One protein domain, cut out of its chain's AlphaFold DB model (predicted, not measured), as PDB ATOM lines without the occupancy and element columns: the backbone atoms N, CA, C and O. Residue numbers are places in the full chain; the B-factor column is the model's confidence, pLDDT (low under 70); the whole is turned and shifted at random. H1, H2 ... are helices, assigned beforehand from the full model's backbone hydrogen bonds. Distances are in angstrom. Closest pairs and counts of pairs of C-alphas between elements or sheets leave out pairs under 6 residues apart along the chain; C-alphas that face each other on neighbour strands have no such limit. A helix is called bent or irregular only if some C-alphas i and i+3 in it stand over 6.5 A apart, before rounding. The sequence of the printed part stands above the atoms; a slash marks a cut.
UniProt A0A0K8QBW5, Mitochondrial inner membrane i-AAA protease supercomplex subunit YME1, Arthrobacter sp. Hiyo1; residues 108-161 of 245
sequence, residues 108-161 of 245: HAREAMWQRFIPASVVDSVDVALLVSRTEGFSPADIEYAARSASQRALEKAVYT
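Overview. This is residues 108 to 161 of the 245 residues of the protein "Mitochondrial inner membrane i-AAA protease supercomplex subunit YME1" of Arthrobacter sp. Hiyo1 (UniProt A0A0K8QBW5). This is a small helical head with an arm: the first helix, H1, packs on both the short helix H2, which crosses it, and the first part of the long helix H3, whose last ten residues, 152 to 161, stick out of the head. H2 and H3 do not meet, though a tight link joins them, and a loop of residues 118 to 127 leads from H1 to H2. The printed part has 54 residues with three named helices, in the order H1, H2, H3, and no named strand, and its class is all helix. The whole is compact, with a radius of gyration of the C-alphas of 11.5 A, yet elongated in outline, spanning 35 by 21 by 16 A, while the body without the arm, residues 152 to 161 of H3, spans 27 by 18 by 14 A.

Arrangement. H1, residues 108 to 117, touches H2, residues 128 to 134, and their closest C-alphas, those of Glu 111 and Val 132, are 5.8 A apart. These two helices run opposite ways at a steep tilt of 61 degrees, with their centres 9.8 A apart. H1 also touches H3, residues 140 to 161, which meets it with residues 140 to 148 alone. The closest C-alphas of H1 and H3 are those of Phe 117 and Ala 147, 6.3 A apart. H1 and H3 run the same way at a tilt of 36 degrees, only just steep. H2 and H3 are apart, with no C-alpha of the one within 8 A of the other. In H1, H2 and H3 every pair of O i and N i+4 is within hydrogen-bond range.

Along the chain. H1 begins at C-alpha 108, at (244.272, 295.617, 239.988), and is 14.4 A long from first to last C-alpha. A short link of ten residues, 118 to 127, leads to H2, which begins at C-alpha 128, at (248.457, 286.711, 245.119), and has seven residues. A tight link of five residues, 135 to 139, leads to H3. This is the longest helix, with 22 residues and 31.7 A from first to last C-alpha, and it ends at C-alpha 161, at (245.647, 264.151, 256.931). None of the three helices is bent or irregular.

Size, cuts and confidence. The two C-alphas farthest apart are those of His 108 and Tyr 160, at 36.0 A. Residues 152 to 161 stand free. Without them the body has 44 residues, spans 27 by 18 by 14 A and has a radius of gyration of 9.5 A. The printed part has no cut, and neither of its two links is long. The mean pLDDT of the printed part is 93.9, and no printed residue is under 70.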
ATOM      1  N   HIS A 108     244.496 295.091 238.644       96.31
ATOM      2  CA  HIS A 108     244.272 295.617 239.988       96.31
ATOM      3  C   HIS A 108     242.928 295.149 240.559       96.31
ATOM      4  O   HIS A 108     242.840 294.745 241.718       96.31
ATOM      5  N   ALA A 109     241.888 295.110 239.725       96.19
ATOM      6  CA  ALA A 109     240.594 294.553 240.085       96.19
ATOM      7  C   ALA A 109     240.707 293.061 240.433       96.19
ATOM      8  O   ALA A 109     240.161 292.632 241.448       96.19
ATOM      9  N   ARG A 110     241.454 292.270 239.649       97.12
ATOM     10  CA  ARG A 110     241.700 290.851 239.960       97.12
ATOM     11  C   ARG A 110     242.486 290.673 241.254       97.12
ATOM     12  O   ARG A 110     242.165 289.772 242.022       97.12
ATOM     13  N   GLU A 111     243.481 291.515 241.518       96.12
ATOM     14  CA  GLU A 111     244.231 291.498 242.779       96.12
ATOM     15  C   GLU A 111     243.307 291.731 243.979       96.12
ATOM     16  O   GLU A 111     243.282 290.914 244.903       96.12
ATOM     17  N   ALA A 112     242.480 292.776 243.927       95.44
ATOM     18  CA  ALA A 112     241.502 293.072 244.970       95.44
ATOM     19  C   ALA A 112     240.484 291.932 245.155       95.44
ATOM     20  O   ALA A 112     240.133 291.583 246.284       95.44
ATOM     21  N   MET A 113     240.034 291.305 244.061       95.81
ATOM     22  CA  MET A 113     239.152 290.132 244.117       95.81
ATOM     23  C   MET A 113     239.832 288.948 244.812       95.81
ATOM     24  O   MET A 113     239.247 288.359 245.721       95.81
ATOM     25  N   TRP A 114     241.075 288.616 244.451       96.12
ATOM     26  CA  TRP A 114     241.825 287.541 245.104       96.12
ATOM     27  C   TRP A 114     242.031 287.810 246.595       96.12
ATOM     28  O   TRP A 114     241.730 286.942 247.412       96.12
ATOM     29  N   GLN A 115     242.444 289.025 246.962       93.25
ATOM     30  CA  GLN A 115     242.575 289.436 248.364       93.25
ATOM     31  C   GLN A 115     241.248 289.326 249.128       93.25
ATOM     32  O   GLN A 115     241.239 288.990 250.309       93.25
ATOM     33  N   ARG A 116     240.110 289.565 248.464       93.81
ATOM     34  CA  ARG A 116     238.782 289.442 249.079       93.81
ATOM     35  C   ARG A 116     238.374 287.995 249.359       93.81
ATOM     36  O   ARG A 116     237.665 287.761 250.346       93.81
ATOM     37  N   PHE A 117     238.745 287.057 248.488       93.81
ATOM     38  CA  PHE A 117     238.377 285.643 248.617       93.81
ATOM     39  C   PHE A 117     239.356 284.831 249.470       93.81
ATOM     40  O   PHE A 117     238.963 283.803 250.025       93.81
ATOM     41  N   ILE A 118     240.606 285.276 249.594       92.44
ATOM     42  CA  ILE A 118     241.608 284.636 250.446       92.44
ATOM     43  C   ILE A 118     241.405 285.108 251.897       92.44
ATOM     44  O   ILE A 118     241.404 286.312 252.155       92.44
ATOM     45  N   PRO A 119     241.234 284.199 252.877       89.75
ATOM     46  CA  PRO A 119     241.118 284.597 254.275       89.75
ATOM     47  C   PRO A 119     242.381 285.312 254.764       89.75
ATOM     48  O   PRO A 119     243.496 284.847 254.525       89.75
ATOM     49  N   ALA A 120     242.206 286.386 255.536       88.88
ATOM     50  CA  ALA A 120     243.324 287.157 256.084       88.88
ATOM     51  C   ALA A 120     244.293 286.306 256.930       88.88
ATOM     52  O   ALA A 120     245.472 286.616 257.003       88.88
ATOM     53  N   SER A 121     243.824 285.205 257.529       89.56
ATOM     54  CA  SER A 121     244.660 284.289 258.316       89.56
ATOM     55  C   SER A 121     245.665 283.477 257.495       89.56
ATOM     56  O   SER A 121     246.572 282.889 258.076       89.56
ATOM     57  N   VAL A 122     245.487 283.389 256.174       89.06
ATOM     58  CA  VAL A 122     246.352 282.601 255.279       89.06
ATOM     59  C   VAL A 122     246.897 283.417 254.111       89.06
ATOM     60  O   VAL A 122     247.645 282.872 253.305       89.06
ATOM     61  N   VAL A 123     246.554 284.704 254.006       87.25
ATOM     62  CA  VAL A 123     246.945 285.550 252.867       87.25
ATOM     63  C   VAL A 123     248.461 285.622 252.696       87.25
ATOM     64  O   VAL A 123     248.943 285.486 251.578       87.25
ATOM     65  N   ASP A 124     249.214 285.677 253.797       89.25
ATOM     66  CA  ASP A 124     250.683 285.712 253.774       89.25
ATOM     67  C   ASP A 124     251.313 284.408 253.252       89.25
ATOM     68  O   ASP A 124     252.475 284.383 252.855       89.25
ATOM     69  N   SER A 125     250.552 283.308 253.238       90.06
ATOM     70  CA  SER A 125     250.987 282.016 252.690       90.06
ATOM     71  C   SER A 125     250.603 281.812 251.221       90.06
ATOM     72  O   SER A 125     250.919 280.770 250.643       90.06
ATOM     73  N   VAL A 126     249.915 282.782 250.608       93.62
ATOM     74  CA  VAL A 126     249.405 282.699 249.237       93.62
ATOM     75  C   VAL A 126     250.048 283.779 248.372       93.62
ATOM     76  O   VAL A 126     249.929 284.969 248.639       93.62
ATOM     77  N   ASP A 127     250.676 283.365 247.272       95.44
ATOM     78  CA  ASP A 127     251.213 284.291 246.274       95.44
ATOM     79  C   ASP A 127     250.079 284.865 245.402       95.44
ATOM     80  O   ASP A 127     249.683 284.294 244.380       95.44
ATOM     81  N   VAL A 128     249.531 286.003 245.834       95.25
ATOM     82  CA  VAL A 128     248.457 286.711 245.119       95.25
ATOM     83  C   VAL A 128     248.934 287.225 243.762       95.25
ATOM     84  O   VAL A 128     248.181 287.156 242.789       95.25
ATOM     85  N   ALA A 129     250.183 287.686 243.654       95.31
ATOM     86  CA  ALA A 129     250.725 288.193 242.394       95.31
ATOM     87  C   ALA A 129     250.766 287.086 241.330       95.31
ATOM     88  O   ALA A 129     250.361 287.297 240.179       95.31
ATOM     89  N   LEU A 130     251.159 285.872 241.728       96.69
ATOM     90  CA  LEU A 130     251.096 284.704 240.861       96.69
ATOM     91  C   LEU A 130     249.655 284.409 240.430       96.69
ATOM     92  O   LEU A 130     249.418 284.231 239.234       96.69
ATOM     93  N   LEU A 131     248.684 284.409 241.350       96.62
ATOM     94  CA  LEU A 131     247.271 284.189 241.009       96.62
ATOM     95  C   LEU A 131     246.762 285.212 239.987       96.62
ATOM     96  O   LEU A 131     246.161 284.831 238.983       96.62
ATOM     97  N   VAL A 132     247.058 286.497 240.182       97.38
ATOM     98  CA  VAL A 132     246.652 287.578 239.270       97.38
ATOM     99  C   VAL A 132     247.251 287.403 237.872       97.38
ATOM    100  O   VAL A 132     246.541 287.590 236.876       97.38
ATOM    101  N   SER A 133     248.523 286.995 237.784       97.19
ATOM    102  CA  SER A 133     249.205 286.731 236.507       97.19
ATOM    103  C   SER A 133     248.648 285.509 235.764       97.19
ATOM    104  O   SER A 133     248.683 285.454 234.539       97.19
ATOM    105  N   ARG A 134     248.107 284.525 236.495       97.25
ATOM    106  CA  ARG A 134     247.555 283.278 235.939       97.25
ATOM    107  C   ARG A 134     246.063 283.342 235.625       97.25
ATOM    108  O   ARG A 134     245.527 282.376 235.095       97.25
ATOM    109  N   THR A 135     245.399 284.441 235.971       96.94
ATOM    110  CA  THR A 135     243.938 284.596 235.862       96.94
ATOM    111  C   THR A 135     243.550 285.721 234.909       96.94
ATOM    112  O   THR A 135     242.478 286.312 235.019       96.94
ATOM    113  N   GLU A 136     244.419 286.041 233.948       96.06
ATOM    114  CA  GLU A 136     244.059 286.940 232.856       96.06
ATOM    115  C   GLU A 136     242.828 286.413 232.103       96.06
ATOM    116  O   GLU A 136     242.720 285.226 231.801       96.06
ATOM    117  N   GLY A 137     241.871 287.306 231.846       95.38
ATOM    118  CA  GLY A 137     240.614 286.963 231.184       95.38
ATOM    119  C   GLY A 137     239.560 286.308 232.084       95.38
ATOM    120  O   GLY A 137     238.458 286.050 231.608       95.38
ATOM    121  N   PHE A 138     239.848 286.059 233.366       97.12
ATOM    122  CA  PHE A 138     238.848 285.503 234.280       97.12
ATOM    123  C   PHE A 138     237.766 286.535 234.590       97.12
ATOM    124  O   PHE A 138     238.059 287.698 234.876       97.12
ATOM    125  N   SER A 139     236.510 286.090 234.588       96.38
ATOM    126  CA  SER A 139     235.408 286.861 235.153       96.38
ATOM    127  C   SER A 139     235.460 286.839 236.691       96.38
ATOM    128  O   SER A 139     236.118 285.974 237.283       96.38
ATOM    129  N   PRO A 140     234.735 287.739 237.380       95.12
ATOM    130  CA  PRO A 140     234.608 287.677 238.838       95.12
ATOM    131  C   PRO A 140     234.087 286.319 239.337       95.12
ATOM    132  O   PRO A 140     234.557 285.816 240.357       95.12
ATOM    133  N   ALA A 141     233.171 285.696 238.587       96.12
ATOM    134  CA  ALA A 141     232.626 284.378 238.906       96.12
ATOM    135  C   ALA A 141     233.678 283.263 238.777       96.12
ATOM    136  O   ALA A 141     233.717 282.364 239.616       96.12
ATOM    137  N   ASP A 142     234.567 283.337 237.781       97.31
ATOM    138  CA  ASP A 142     235.659 282.365 237.616       97.31
ATOM    139  C   ASP A 142     236.662 282.449 238.773       97.31
ATOM    140  O   ASP A 142     237.116 281.421 239.282       97.31
ATOM    141  N   ILE A 143     236.986 283.669 239.221       97.06
ATOM    142  CA  ILE A 143     237.865 283.901 240.377       97.06
ATOM    143  C   ILE A 143     237.222 283.354 241.654       97.06
ATOM    144  O   ILE A 143     237.875 282.615 242.393       97.06
ATOM    145  N   GLU A 144     235.940 283.654 241.896       96.44
ATOM    146  CA  GLU A 144     235.211 283.099 243.041       96.44
ATOM    147  C   GLU A 144     235.224 281.567 243.003       96.44
ATOM    148  O   GLU A 144     235.562 280.914 243.993       96.44
ATOM    149  N   TYR A 145     234.883 280.981 241.855       97.31
ATOM    150  CA  TYR A 145     234.848 279.535 241.685       97.31
ATOM    151  C   TYR A 145     236.213 278.898 241.970       97.31
ATOM    152  O   TYR A 145     236.297 277.898 242.696       97.31
ATOM    153  N   ALA A 146     237.289 279.488 241.447       96.56
ATOM    154  CA  ALA A 146     238.650 279.023 241.672       96.56
ATOM    155  C   ALA A 146     239.040 279.107 243.157       96.56
ATOM    156  O   ALA A 146     239.539 278.124 243.713       96.56
ATOM    157  N   ALA A 147     238.748 280.227 243.824       95.25
ATOM    158  CA  ALA A 147     239.030 280.414 245.245       95.25
ATOM    159  C   ALA A 147     238.260 279.417 246.126       95.25
ATOM    160  O   ALA A 147     238.840 278.758 246.989       95.25
ATOM    161  N   ARG A 148     236.959 279.231 245.870       95.31
ATOM    162  CA  ARG A 148     236.124 278.256 246.593       95.31
ATOM    163  C   ARG A 148     236.623 276.830 246.393       95.31
ATOM    164  O   ARG A 148     236.716 276.068 247.353       95.31
ATOM    165  N   SER A 149     236.995 276.488 245.163       96.06
ATOM    166  CA  SER A 149     237.557 275.179 244.829       96.06
ATOM    167  C   SER A 149     238.904 274.925 245.511       96.06
ATOM    168  O   SER A 149     239.207 273.784 245.864       96.06
ATOM    169  N   ALA A 150     239.729 275.959 245.701       94.00
ATOM    170  CA  ALA A 150     240.981 275.854 246.445       94.00
ATOM    171  C   ALA A 150     240.724 275.613 247.942       94.00
ATOM    172  O   ALA A 150     241.288 274.679 248.512       94.00
ATOM    173  N   SER A 151     239.815 276.382 248.547       92.88
ATOM    174  CA  SER A 151     239.416 276.225 249.953       92.88
ATOM    175  C   SER A 151     238.834 274.841 250.245       92.88
ATOM    176  O   SER A 151     239.220 274.205 251.223       92.88
ATOM    177  N   GLN A 152     237.967 274.332 249.365       94.38
ATOM    178  CA  GLN A 152     237.390 272.992 249.498       94.38
ATOM    179  C   GLN A 152     238.472 271.900 249.479       94.38
ATOM    180  O   GLN A 152     238.491 271.027 250.344       94.38
ATOM    181  N   ARG A 153     239.434 271.985 248.551       94.38
ATOM    182  CA  ARG A 153     240.562 271.038 248.493       94.38
ATOM    183  C   ARG A 153     241.485 271.140 249.704       94.38
ATOM    184  O   ARG A 153     242.042 270.130 250.130       94.38
ATOM    185  N   ALA A 154     241.694 272.343 250.239       91.81
ATOM    186  CA  ALA A 154     242.480 272.533 251.454       91.81
ATOM    187  C   ALA A 154     241.803 271.863 252.660       91.81
ATOM    188  O   ALA A 154     242.473 271.167 253.422       91.81
ATOM    189  N   LEU A 155     240.478 272.000 252.778       91.38
ATOM    190  CA  LEU A 155     239.684 271.333 253.809       91.38
ATOM    191  C   LEU A 155     239.756 269.807 253.685       91.38
ATOM    192  O   LEU A 155     240.061 269.135 254.666       91.38
ATOM    193  N   GLU A 156     239.533 269.261 252.486       93.50
ATOM    194  CA  GLU A 156     239.633 267.818 252.230       93.50
ATOM    195  C   GLU A 156     240.999 267.274 252.665       93.50
ATOM    196  O   GLU A 156     241.076 266.312 253.425       93.50
ATOM    197  N   LYS A 157     242.090 267.941 252.267       92.50
ATOM    198  CA  LYS A 157     243.445 267.559 252.688       92.50
ATOM    199  C   LYS A 157     243.614 267.597 254.203       92.50
ATOM    200  O   LYS A 157     244.216 266.677 254.749       92.50
ATOM    201  N   ALA A 158     243.111 268.628 254.877       90.44
ATOM    202  CA  ALA A 158     243.237 268.760 256.325       90.44
ATOM    203  C   ALA A 158     242.512 267.626 257.065       90.44
ATOM    204  O   ALA A 158     243.085 267.045 257.982       90.44
ATOM    205  N   VAL A 159     241.304 267.261 256.625       90.69
ATOM    206  CA  VAL A 159     240.515 266.171 257.225       90.69
ATOM    207  C   VAL A 159     241.199 264.818 257.018       90.69
ATOM    208  O   VAL A 159     241.491 264.128 257.991       90.69
ATOM    209  N   TYR A 160     241.563 264.469 255.780       84.62
ATOM    210  CA  TYR A 160     242.203 263.175 255.504       84.62
ATOM    211  C   TYR A 160     243.602 263.047 256.123       84.62
ATOM    212  O   TYR A 160     244.017 261.951 256.501       84.62
ATOM    213  N   THR A 161     244.338 264.154 256.254       80.00
ATOM    214  CA  THR A 161     245.647 264.151 256.931       80.00
ATOM    215  C   THR A 161     245.485 264.023 258.446       80.00
ATOM    216  O   THR A 161     246.286 263.343 259.082       80.00
TER     217      THR A 161